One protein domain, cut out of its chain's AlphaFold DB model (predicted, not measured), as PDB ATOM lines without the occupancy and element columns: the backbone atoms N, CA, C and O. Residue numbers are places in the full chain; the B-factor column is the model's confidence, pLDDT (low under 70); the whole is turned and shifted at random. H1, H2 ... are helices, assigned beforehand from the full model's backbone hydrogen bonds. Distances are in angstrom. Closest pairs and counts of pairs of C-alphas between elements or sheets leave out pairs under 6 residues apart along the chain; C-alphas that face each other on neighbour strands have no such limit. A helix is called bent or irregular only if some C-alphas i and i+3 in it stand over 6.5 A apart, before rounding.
ATOM      1  N   LYS A 205     -25.989  -2.614  87.986       38.00
ATOM      2  CA  LYS A 205     -25.276  -3.722  88.639       38.00
ATOM      3  C   LYS A 205     -24.019  -3.247  89.343       38.00
ATOM      4  O   LYS A 205     -23.770  -3.784  90.400       38.00
ATOM      5  N   ASN A 206     -23.327  -2.217  88.861       40.34
ATOM      6  CA  ASN A 206     -22.303  -1.530  89.634       40.34
ATOM      7  C   ASN A 206     -22.984  -0.765  90.754       40.34
ATOM      8  O   ASN A 206     -22.717  -1.160  91.851       40.34
ATOM      9  N   LYS A 207     -24.055   0.032  90.597       40.06
ATOM     10  CA  LYS A 207     -24.805   0.490  91.795       40.06
ATOM     11  C   LYS A 207     -25.344  -0.632  92.691       40.06
ATOM     12  O   LYS A 207     -25.599  -0.345  93.842       40.06
ATOM     13  N   LYS A 208     -25.506  -1.882  92.230       38.00
ATOM     14  CA  LYS A 208     -25.805  -3.033  93.111       38.00
ATOM     15  C   LYS A 208     -24.579  -3.766  93.657       38.00
ATOM     16  O   LYS A 208     -24.735  -4.483  94.627       38.00
ATOM     17  N   VAL A 209     -23.403  -3.593  93.068       41.16
ATOM     18  CA  VAL A 209     -22.102  -4.076  93.543       41.16
ATOM     19  C   VAL A 209     -21.466  -3.021  94.444       41.16
ATOM     20  O   VAL A 209     -20.901  -3.392  95.446       41.16
ATOM     21  N   ASP A 210     -21.665  -1.739  94.171       41.72
ATOM     22  CA  ASP A 210     -21.483  -0.567  95.015       41.72
ATOM     23  C   ASP A 210     -22.493  -0.616  96.173       41.72
ATOM     24  O   ASP A 210     -22.053  -0.504  97.296       41.72
ATOM     25  N   GLN A 211     -23.786  -0.949  95.980       40.78
ATOM     26  CA  GLN A 211     -24.715  -1.245  97.101       40.78
ATOM     27  C   GLN A 211     -24.457  -2.597  97.800       40.78
ATOM     28  O   GLN A 211     -25.032  -2.860  98.852       40.78
ATOM     29  N   GLN A 212     -23.633  -3.484  97.227       38.16
ATOM     30  CA  GLN A 212     -23.130  -4.679  97.926       38.16
ATOM     31  C   GLN A 212     -21.753  -4.435  98.564       38.16
ATOM     32  O   GLN A 212     -21.419  -5.142  99.502       38.16
ATOM     33  N   LEU A 213     -21.013  -3.409  98.131       43.12
ATOM     34  CA  LEU A 213     -19.842  -2.840  98.804       43.12
ATOM     35  C   LEU A 213     -20.279  -1.871  99.924       43.12
ATOM     36  O   LEU A 213     -19.618  -1.811 100.943       43.12
ATOM     37  N   GLU A 214     -21.446  -1.223  99.818       40.56
ATOM     38  CA  GLU A 214     -22.186  -0.592 100.933       40.56
ATOM     39  C   GLU A 214     -22.761  -1.650 101.902       40.56
ATOM     40  O   GLU A 214     -23.281  -1.308 102.960       40.56
ATOM     41  N   GLY A 215     -22.674  -2.941 101.557       47.56
ATOM     42  CA  GLY A 215     -22.876  -4.040 102.502       47.56
ATOM     43  C   GLY A 215     -21.660  -4.299 103.401       47.56
ATOM     44  O   GLY A 215     -21.808  -4.965 104.425       47.56
ATOM     45  N   ASP A 216     -20.488  -3.766 103.038       45.50
ATOM     46  CA  ASP A 216     -19.197  -4.042 103.663       45.50
ATOM     47  C   ASP A 216     -18.626  -2.783 104.345       45.50
ATOM     48  O   ASP A 216     -17.784  -2.086 103.782       45.50
ATOM     49  N   LEU A 217     -19.001  -2.603 105.619       56.78
ATOM     50  CA  LEU A 217     -18.288  -1.805 106.634       56.78
ATOM     51  C   LEU A 217     -18.321  -0.269 106.455       56.78
ATOM     52  O   LEU A 217     -18.073   0.271 105.379       56.78
ATOM     53  N   ASP A 218     -18.539   0.471 107.550       74.00
ATOM     54  CA  ASP A 218     -18.459   1.945 107.533       74.00
ATOM     55  C   ASP A 218     -16.990   2.402 107.591       74.00
ATOM     56  O   ASP A 218     -16.451   2.846 108.610       74.00
ATOM     57  N   ILE A 219     -16.304   2.229 106.460       82.31
ATOM     58  CA  ILE A 219     -14.912   2.645 106.263       82.31
ATOM     59  C   ILE A 219     -14.782   4.173 106.407       82.31
ATOM     60  O   ILE A 219     -13.733   4.655 106.832       82.31
ATOM     61  N   SER A 220     -15.842   4.932 106.115       82.00
ATOM     62  CA  SER A 220     -15.929   6.376 106.365       82.00
ATOM     63  C   SER A 220     -15.756   6.705 107.850       82.00
ATOM     64  O   SER A 220     -14.877   7.501 108.177       82.00
ATOM     65  N   GLU A 221     -16.494   6.052 108.755       86.00
ATOM     66  CA  GLU A 221     -16.339   6.261 110.203       86.00
ATOM     67  C   GLU A 221     -14.917   5.901 110.682       86.00
ATOM     68  O   GLU A 221     -14.307   6.639 111.464       86.00
ATOM     69  N   LEU A 222     -14.338   4.802 110.177       89.69
ATOM     70  CA  LEU A 222     -12.951   4.428 110.491       89.69
ATOM     71  C   LEU A 222     -11.933   5.480 110.039       89.69
ATOM     72  O   LEU A 222     -10.997   5.779 110.784       89.69
ATOM     73  N   LEU A 223     -12.105   6.033 108.837       89.19
ATOM     74  CA  LEU A 223     -11.235   7.074 108.294       89.19
ATOM     75  C   LEU A 223     -11.402   8.398 109.046       89.19
ATOM     76  O   LEU A 223     -10.398   9.030 109.356       89.19
ATOM     77  N   GLU A 224     -12.620   8.794 109.425       90.00
ATOM     78  CA  GLU A 224     -12.836   9.973 110.277       90.00
ATOM     79  C   GLU A 224     -12.134   9.831 111.636       90.00
ATOM     80  O   GLU A 224     -11.456  10.755 112.085       90.00
ATOM     81  N   ILE A 225     -12.232   8.660 112.278       91.81
ATOM     82  CA  ILE A 225     -11.564   8.402 113.563       91.81
ATOM     83  C   ILE A 225     -10.034   8.360 113.404       91.81
ATOM     84  O   ILE A 225      -9.319   8.849 114.282       91.81
ATOM     85  N   LYS A 226      -9.518   7.806 112.296       93.19
ATOM     86  CA  LYS A 226      -8.082   7.818 111.974       93.19
ATOM     87  C   LYS A 226      -7.576   9.249 111.757       93.19
ATOM     88  O   LYS A 226      -6.579   9.637 112.361       93.19
ATOM     89  N   ASN A 227      -8.303  10.053 110.986       90.56
ATOM     90  CA  ASN A 227      -7.947  11.441 110.697       90.56
ATOM     91  C   ASN A 227      -7.994  12.318 111.964       90.56
ATOM     92  O   ASN A 227      -7.097  13.132 112.170       90.56
ATOM     93  N   ASP A 228      -8.970  12.119 112.860       93.00
ATOM     94  CA  ASP A 228      -9.021  12.793 114.171       93.00
ATOM     95  C   ASP A 228      -7.829  12.411 115.073       93.00
ATOM     96  O   ASP A 228      -7.293  13.252 115.801       93.00
ATOM     97  N   LEU A 229      -7.377  11.151 115.011       93.50
ATOM     98  CA  LEU A 229      -6.190  10.682 115.730       93.50
ATOM     99  C   LEU A 229      -4.902  11.329 115.194       93.50
ATOM    100  O   LEU A 229      -4.072  11.769 115.991       93.50
ATOM    101  N   GLU A 230      -4.740  11.400 113.873       92.44
ATOM    102  CA  GLU A 230      -3.573  11.999 113.212       92.44
ATOM    103  C   GLU A 230      -3.525  13.526 113.396       92.44
ATOM    104  O   GLU A 230      -2.485  14.069 113.782       92.44
ATOM    105  N   ASP A 231      -4.655  14.221 113.237       93.12
ATOM    106  CA  ASP A 231      -4.764  15.668 113.455       93.12
ATOM    107  C   ASP A 231      -4.384  16.048 114.895       93.12
ATOM    108  O   ASP A 231      -3.531  16.914 115.114       93.12
ATOM    109  N   LYS A 232      -4.924  15.345 115.898       93.19
ATOM    110  CA  LYS A 232      -4.588  15.588 117.310       93.19
ATOM    111  C   LYS A 232      -3.167  15.171 117.677       93.19
ATOM    112  O   LYS A 232      -2.562  15.820 118.533       93.19
ATOM    113  N   ALA A 233      -2.603  14.152 117.026       90.31
ATOM    114  CA  ALA A 233      -1.187  13.823 117.174       90.31
ATOM    115  C   ALA A 233      -0.298  14.961 116.642       90.31
ATOM    116  O   ALA A 233       0.638  15.373 117.328       90.31
ATOM    117  N   SER A 234      -0.631  15.531 115.478       91.19
ATOM    118  CA  SER A 234       0.094  16.673 114.900       91.19
ATOM    119  C   SER A 234      -0.010  17.943 115.759       91.19
ATOM    120  O   SER A 234       0.972  18.665 115.938       91.19
ATOM    121  N   LYS A 235      -1.176  18.180 116.378       94.44
ATOM    122  CA  LYS A 235      -1.469  19.350 117.226       94.44
ATOM    123  C   LYS A 235      -0.981  19.222 118.673       94.44
ATOM    124  O   LYS A 235      -1.326  20.060 119.501       94.44
ATOM    125  N   SER A 236      -0.156  18.217 118.985       92.00
ATOM    126  CA  SER A 236       0.404  17.998 120.331       92.00
ATOM    127  C   SER A 236      -0.662  17.844 121.431       92.00
ATOM    128  O   SER A 236      -0.484  18.340 122.545       92.00
ATOM    129  N   ALA A 237      -1.773  17.161 121.126       93.12
ATOM    130  CA  ALA A 237      -2.814  16.858 122.110       93.12
ATOM    131  C   ALA A 237      -2.262  16.059 123.306       93.12
ATOM    132  O   ALA A 237      -1.235  15.376 123.213       93.12
ATOM    133  N   SER A 238      -2.953  16.121 124.446       94.38
ATOM    134  CA  SER A 238      -2.476  15.460 125.661       94.38
ATOM    135  C   SER A 238      -2.403  13.937 125.492       94.38
ATOM    136  O   SER A 238      -3.172  13.316 124.752       94.38
ATOM    137  N   HIS A 239      -1.495  13.299 126.237       93.94
ATOM    138  CA  HIS A 239      -1.329  11.845 126.185       93.94
ATOM    139  C   HIS A 239      -2.626  11.084 126.535       93.94
ATOM    140  O   HIS A 239      -2.866  10.001 126.004       93.94
ATOM    141  N   GLU A 240      -3.497  11.651 127.381       93.31
ATOM    142  CA  GLU A 240      -4.815  11.072 127.671       93.31
ATOM    143  C   GLU A 240      -5.801  11.175 126.503       93.31
ATOM    144  O   GLU A 240      -6.538  10.221 126.255       93.31
ATOM    145  N   GLU A 241      -5.829  12.294 125.775       92.81
ATOM    146  CA  GLU A 241      -6.693  12.464 124.600       92.81
ATOM    147  C   GLU A 241      -6.285  11.504 123.483       92.81
ATOM    148  O   GLU A 241      -7.124  10.756 122.975       92.81
ATOM    149  N   LEU A 242      -4.983  11.426 123.185       93.31
ATOM    150  CA  LEU A 242      -4.438  10.466 122.219       93.31
ATOM    151  C   LEU A 242      -4.745   9.018 122.627       93.31
ATOM    152  O   LEU A 242      -5.127   8.204 121.787       93.31
ATOM    153  N   LYS A 243      -4.651   8.688 123.922       94.75
ATOM    154  CA  LYS A 243      -5.002   7.356 124.441       94.75
ATOM    155  C   LYS A 243      -6.497   7.046 124.295       94.75
ATOM    156  O   LYS A 243      -6.835   5.929 123.903       94.75
ATOM    157  N   LYS A 244      -7.388   8.007 124.573       94.69
ATOM    158  CA  LYS A 244      -8.847   7.854 124.397       94.69
ATOM    159  C   LYS A 244      -9.211   7.603 122.933       94.69
ATOM    160  O   LYS A 244      -9.967   6.679 122.648       94.69
ATOM    161  N   ILE A 245      -8.639   8.370 122.006       93.31
ATOM    162  CA  ILE A 245      -8.959   8.261 120.575       93.31
ATOM    163  C   ILE A 245      -8.337   7.002 119.971       93.31
ATOM    164  O   ILE A 245      -9.020   6.276 119.258       93.31
ATOM    165  N   LYS A 246      -7.101   6.647 120.344       95.00
ATOM    166  CA  LYS A 246      -6.487   5.377 119.928       95.00
ATOM    167  C   LYS A 246      -7.274   4.160 120.427       95.00
ATOM    168  O   LYS A 246      -7.357   3.156 119.722       95.00
ATOM    169  N   GLN A 247      -7.899   4.249 121.606       94.94
ATOM    170  CA  GLN A 247      -8.829   3.224 122.082       94.94
ATOM    171  C   GLN A 247     -10.143   3.220 121.280       94.94
ATOM    172  O   GLN A 247     -10.592   2.136 120.917       94.94
ATOM    173  N   LYS A 248     -10.727   4.388 120.950       94.88
ATOM    174  CA  LYS A 248     -11.911   4.491 120.068       94.88
ATOM    175  C   LYS A 248     -11.638   3.846 118.703       94.88
ATOM    176  O   LYS A 248     -12.410   3.001 118.269       94.88
ATOM    177  N   TYR A 249     -10.508   4.181 118.082       95.06
ATOM    178  CA  TYR A 249     -10.067   3.624 116.802       95.06
ATOM    179  C   TYR A 249      -9.891   2.103 116.865       95.06
ATOM    180  O   TYR A 249     -10.386   1.389 116.003       95.06
ATOM    181  N   LYS A 250      -9.260   1.582 117.927       94.94
ATOM    182  CA  LYS A 250      -9.090   0.133 118.111       94.94
ATOM    183  C   LYS A 250     -10.417  -0.614 118.297       94.94
ATOM    184  O   LYS A 250     -10.526  -1.750 117.845       94.94
ATOM    185  N   VAL A 251     -11.396  -0.008 118.973       94.25
ATOM    186  CA  VAL A 251     -12.747  -0.578 119.106       94.25
ATOM    187  C   VAL A 251     -13.435  -0.596 117.743       94.25
ATOM    188  O   VAL A 251     -13.780  -1.675 117.278       94.25
ATOM    189  N   ALA A 252     -13.486   0.544 117.046       92.25
ATOM    190  CA  ALA A 252     -14.090   0.632 115.718       92.25
ATOM    191  C   ALA A 252     -13.450  -0.344 114.708       92.25
ATOM    192  O   ALA A 252     -14.162  -1.006 113.963       92.25
ATOM    193  N   LEU A 253     -12.119  -0.504 114.711       93.44
ATOM    194  CA  LEU A 253     -11.429  -1.487 113.862       93.44
ATOM    195  C   LEU A 253     -11.926  -2.917 114.115       93.44
ATOM    196  O   LEU A 253     -12.228  -3.631 113.162       93.44
ATOM    197  N   ASN A 254     -12.039  -3.319 115.385       93.12
ATOM    198  CA  ASN A 254     -12.538  -4.643 115.760       93.12
ATOM    199  C   ASN A 254     -14.019  -4.828 115.391       93.12
ATOM    200  O   ASN A 254     -14.385  -5.895 114.903       93.12
ATOM    201  N   ASP A 255     -14.852  -3.807 115.619       92.00
ATOM    202  CA  ASP A 255     -16.288  -3.831 115.309       92.00
ATOM    203  C   ASP A 255     -16.524  -3.982 113.796       92.00
ATOM    204  O   ASP A 255     -17.429  -4.696 113.370       92.00
ATOM    205  N   GLN A 256     -15.639  -3.392 112.985       91.81
ATOM    206  CA  GLN A 256     -15.602  -3.534 111.529       91.81
ATOM    207  C   GLN A 256     -14.771  -4.762 111.066       91.81
ATOM    208  O   GLN A 256     -14.402  -4.874 109.901       91.81
ATOM    209  N   GLY A 257     -14.440  -5.703 111.958       93.25
ATOM    210  CA  GLY A 257     -13.805  -6.985 111.616       93.25
ATOM    211  C   GLY A 257     -12.297  -6.953 111.312       93.25
ATOM    212  O   GLY A 257     -11.728  -7.987 110.951       93.25
ATOM    213  N   PHE A 258     -11.616  -5.818 111.483       94.62
ATOM    214  CA  PHE A 258     -10.169  -5.700 111.289       94.62
ATOM    215  C   PHE A 258      -9.402  -6.059 112.567       94.62
ATOM    216  O   PHE A 258      -9.494  -5.380 113.587       94.62
ATOM    217  N   ALA A 259      -8.556  -7.091 112.500       92.69
ATOM    218  CA  ALA A 259      -7.784  -7.570 113.654       92.69
ATOM    219  C   ALA A 259      -6.772  -6.547 114.218       92.69
ATOM    220  O   ALA A 259      -6.303  -6.697 115.349       92.69
ATOM    221  N   ASN A 260      -6.364  -5.562 113.411       93.81
ATOM    222  CA  ASN A 260      -5.498  -4.443 113.779       93.81
ATOM    223  C   ASN A 260      -5.438  -3.405 112.638       93.81
ATOM    224  O   ASN A 260      -5.935  -3.628 111.535       93.81
ATOM    225  N   GLU A 261      -4.763  -2.289 112.907       92.69
ATOM    226  CA  GLU A 261      -4.532  -1.189 111.966       92.69
ATOM    227  C   GLU A 261      -3.778  -1.603 110.688       92.69
ATOM    228  O   GLU A 261      -4.090  -1.094 109.614       92.69
ATOM    229  N   ASN A 262      -2.838  -2.557 110.752       93.75
ATOM    230  CA  ASN A 262      -2.135  -3.030 109.552       93.75
ATOM    231  C   ASN A 262      -3.090  -3.777 108.616       93.75
ATOM    232  O   ASN A 262      -3.076  -3.518 107.419       93.75
ATOM    233  N   ALA A 263      -3.969  -4.632 109.152       92.44
ATOM    234  CA  ALA A 263      -4.980  -5.334 108.359       92.44
ATOM    235  C   ALA A 263      -5.968  -4.365 107.677       92.44
ATOM    236  O   ALA A 263      -6.384  -4.603 106.544       92.44
ATOM    237  N   PHE A 264      -6.307  -3.252 108.336       94.12
ATOM    238  CA  PHE A 264      -7.111  -2.181 107.740       94.12
ATOM    239  C   PHE A 264      -6.344  -1.412 106.656       94.12
ATOM    240  O   PHE A 264      -6.855  -1.247 105.552       94.12
ATOM    241  N   ASN A 265      -5.093  -1.016 106.906       91.12
ATOM    242  CA  ASN A 265      -4.261  -0.345 105.901       91.12
ATOM    243  C   ASN A 265      -3.986  -1.251 104.676       91.12
ATOM    244  O   ASN A 265      -4.049  -0.781 103.543       91.12
ATOM    245  N   GLU A 266      -3.753  -2.556 104.864       91.88
ATOM    246  CA  GLU A 266      -3.653  -3.539 103.772       91.88
ATOM    247  C   GLU A 266      -4.961  -3.656 102.980       91.88
ATOM    248  O   GLU A 266      -4.934  -3.744 101.748       91.88
ATOM    249  N   HIS A 267      -6.111  -3.625 103.665       92.31
ATOM    250  CA  HIS A 267      -7.418  -3.598 103.016       92.31
ATOM    251  C   HIS A 267      -7.595  -2.326 102.176       92.31
ATOM    252  O   HIS A 267      -7.918  -2.453 100.997       92.31
ATOM    253  N   LEU A 268      -7.304  -1.139 102.727       91.62
ATOM    254  CA  LEU A 268      -7.348   0.140 102.003       91.62
ATOM    255  C   LEU A 268      -6.436   0.128 100.768       91.62
ATOM    256  O   LEU A 268      -6.873   0.470  99.676       91.62
ATOM    257  N   VAL A 269      -5.186  -0.332 100.886       92.31
ATOM    258  CA  VAL A 269      -4.276  -0.440  99.728       92.31
ATOM    259  C   VAL A 269      -4.830  -1.406  98.676       92.31
ATOM    260  O   VAL A 269      -4.728  -1.148  97.474       92.31
ATOM    261  N   LYS A 270      -5.451  -2.516  99.093       94.12
ATOM    262  CA  LYS A 270      -6.047  -3.506  98.186       94.12
ATOM    263  C   LYS A 270      -7.306  -2.981  97.488       94.12
ATOM    264  O   LYS A 270      -7.459  -3.227  96.288       94.12
ATOM    265  N   THR A 271      -8.191  -2.270  98.189       92.19
ATOM    266  CA  THR A 271      -9.378  -1.641  97.590       92.19
ATOM    267  C   THR A 271      -8.977  -0.482  96.689       92.19
ATOM    268  O   THR A 271      -9.391  -0.485  95.532       92.19
ATOM    269  N   SER A 272      -8.078   0.409  97.124       93.62
ATOM    270  CA  SER A 272      -7.532   1.488  96.293       93.62
ATOM    271  C   SER A 272      -6.838   0.967  95.036       93.62
ATOM    272  O   SER A 272      -7.088   1.479  93.951       93.62
ATOM    273  N   LYS A 273      -6.049  -0.114  95.120       94.75
ATOM    274  CA  LYS A 273      -5.430  -0.738  93.937       94.75
ATOM    275  C   LYS A 273      -6.457  -1.372  92.995       94.75
ATOM    276  O   LYS A 273      -6.302  -1.288  91.773       94.75
ATOM    277  N   LYS A 274      -7.499  -2.020  93.528       94.12
ATOM    278  CA  LYS A 274      -8.602  -2.577  92.723       94.12
ATOM    279  C   LYS A 274      -9.386  -1.460  92.030       94.12
ATOM    280  O   LYS A 274      -9.694  -1.589  90.849       94.12
ATOM    281  N   PHE A 275      -9.666  -0.375  92.745       93.56
ATOM    282  CA  PHE A 275     -10.334   0.816  92.238       93.56
ATOM    283  C   PHE A 275      -9.508   1.519  91.149       93.56
ATOM    284  O   PHE A 275     -10.019   1.799  90.065       93.56
ATOM    285  N   TYR A 276      -8.212   1.718  91.401       95.25
ATOM    286  CA  TYR A 276      -7.271   2.318  90.461       95.25
ATOM    287  C   TYR A 276      -7.257   1.570  89.119       95.25
ATOM    288  O   TYR A 276      -7.527   2.164  88.079       95.25
ATOM    289  N   ASN A 277      -7.037   0.250  89.144       95.19
ATOM    290  CA  ASN A 277      -6.960  -0.564  87.925       95.19
ATOM    291  C   ASN A 277      -8.329  -0.823  87.271       95.19
ATOM    292  O   ASN A 277      -8.411  -0.975  86.055       95.19
ATOM    293  N   GLY A 278      -9.395  -0.942  88.067       94.56
ATOM    294  CA  GLY A 278     -10.725  -1.333  87.590       94.56
ATOM    295  C   GLY A 278     -11.616  -0.174  87.142       94.56
ATOM    296  O   GLY A 278     -12.516  -0.396  86.335       94.56
ATOM    297  N   THR A 279     -11.367   1.036  87.649       93.88
ATOM    298  CA  THR A 279     -12.246   2.199  87.450       93.88
ATOM    299  C   THR A 279     -11.471   3.441  87.024       93.88
ATOM    300  O   THR A 279     -11.743   3.965  85.946       93.88
ATOM    301  N   PHE A 280     -10.498   3.905  87.818       95.81
ATOM    302  CA  PHE A 280      -9.813   5.178  87.547       95.81
ATOM    303  C   PHE A 280      -8.989   5.139  86.254       95.81
ATOM    304  O   PHE A 280      -9.207   5.961  85.370       95.81
ATOM    305  N   LEU A 281      -8.078   4.170  86.114       96.50
ATOM    306  CA  LEU A 281      -7.175   4.088  84.966       96.50
ATOM    307  C   LEU A 281      -7.933   3.868  83.639       96.50
ATOM    308  O   LEU A 281      -7.685   4.620  82.697       96.50
ATOM    309  N   PRO A 282      -8.935   2.962  83.548       96.56
ATOM    310  CA  PRO A 282      -9.803   2.883  82.373       96.56
ATOM    311  C   PRO A 282     -10.561   4.184  82.078       96.56
ATOM    312  O   PRO A 282     -10.739   4.521  80.909       96.56
ATOM    313  N   LYS A 283     -10.995   4.931  83.107       96.25
ATOM    314  CA  LYS A 283     -11.707   6.201  82.915       96.25
ATOM    315  C   LYS A 283     -10.785   7.319  82.428       96.25
ATOM    316  O   LYS A 283     -11.193   8.094  81.568       96.25
ATOM    317  N   ALA A 284      -9.547   7.371  82.913       96.50
ATOM    318  CA  ALA A 284      -8.525   8.280  82.406       96.50
ATOM    319  C   ALA A 284      -8.217   8.003  80.922       96.50
ATOM    320  O   ALA A 284      -8.238   8.929  80.117       96.50
ATOM    321  N   VAL A 285      -8.056   6.734  80.523       96.81
ATOM    322  CA  VAL A 285      -7.906   6.346  79.103       96.81
ATOM    323  C   VAL A 285      -9.132   6.740  78.263       96.81
ATOM    324  O   VAL A 285      -8.980   7.285  77.173       96.81
ATOM    325  N   GLU A 286     -10.355   6.535  78.770       95.69
ATOM    326  CA  GLU A 286     -11.595   6.966  78.098       95.69
ATOM    327  C   GLU A 286     -11.628   8.492  77.865       95.69
ATOM    328  O   GLU A 286     -12.055   8.952  76.804       95.69
TER     329      GLU A 286
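What this domain is: This is residues 205 to 286 of the 1152 residues of an uncharacterized protein of Flammeovirga sp. SJP92 (UniProt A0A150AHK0). A long helix, H4, reaches away as an arm from a helical hairpin of H2 and H3, and its residues 273 to 279 and 281 to 286 stick out. Residues 205 to 215, of which 205 to 213 belong to the short helix H1, also stick out, toward the same end of the domain as the far part of H4, with open space between H1 and H4. The printed part has 82 residues, with four named helices in the order H1, H2, H3, H4 and no named strand; its class is all helix. It is loose, with a radius of gyration of the C-alphas of 15.8 A, and elongated, spanning 49 by 26 by 19 A.

How they stand to each other: H4, residues 261 to 286, has a kink of 32 degrees near residue 276. It is irregular, but only just: C-alphas 278 and 281 are 7.0 A apart. With residues 261 to 264 alone it only just touches residues 250 to 253 of H3, residues 239 to 255, with 3 pairs of C-alphas within 8 A; the closest C-alphas, of Leu 253 and Glu 261, are 7.2 A apart. H3 and H4 run the same way at a steep tilt of 68 degrees, only just short of about perpendicular. H3 touches H2, residues 219 to 234; the closest C-alphas, of Ile 225 and Tyr 249, are 6.0 A apart. H2 and H3 form a hairpin, with a shallow tilt of 17 degrees, opposite ways. H2 and H4 are apart. H1, residues 205 to 213, touches no helix. Every O i to N i+4 pair is within hydrogen-bond range in H1, H2 and H3; in H4, 20 of 22 are.

Where its parts are: H4 measures 35.5 A from first to last C-alpha, with C-alpha 261 at (-4.532, -1.189, 111.966) and C-alpha 286 at (-11.595, 6.966, 78.098). H3 measures 24.2 A, H2 22.3 A and H1 11.6 A, with C-alpha 205 at (-25.276, -3.722, 88.639).

The domain as a whole: The two C-alphas farthest apart, of Glu 240 and Glu 286, are 50.2 A apart. The printed part has no cut, and the three links are tight. The mean pLDDT of the printed part is 84.8; residues 205 to 217 are under 70.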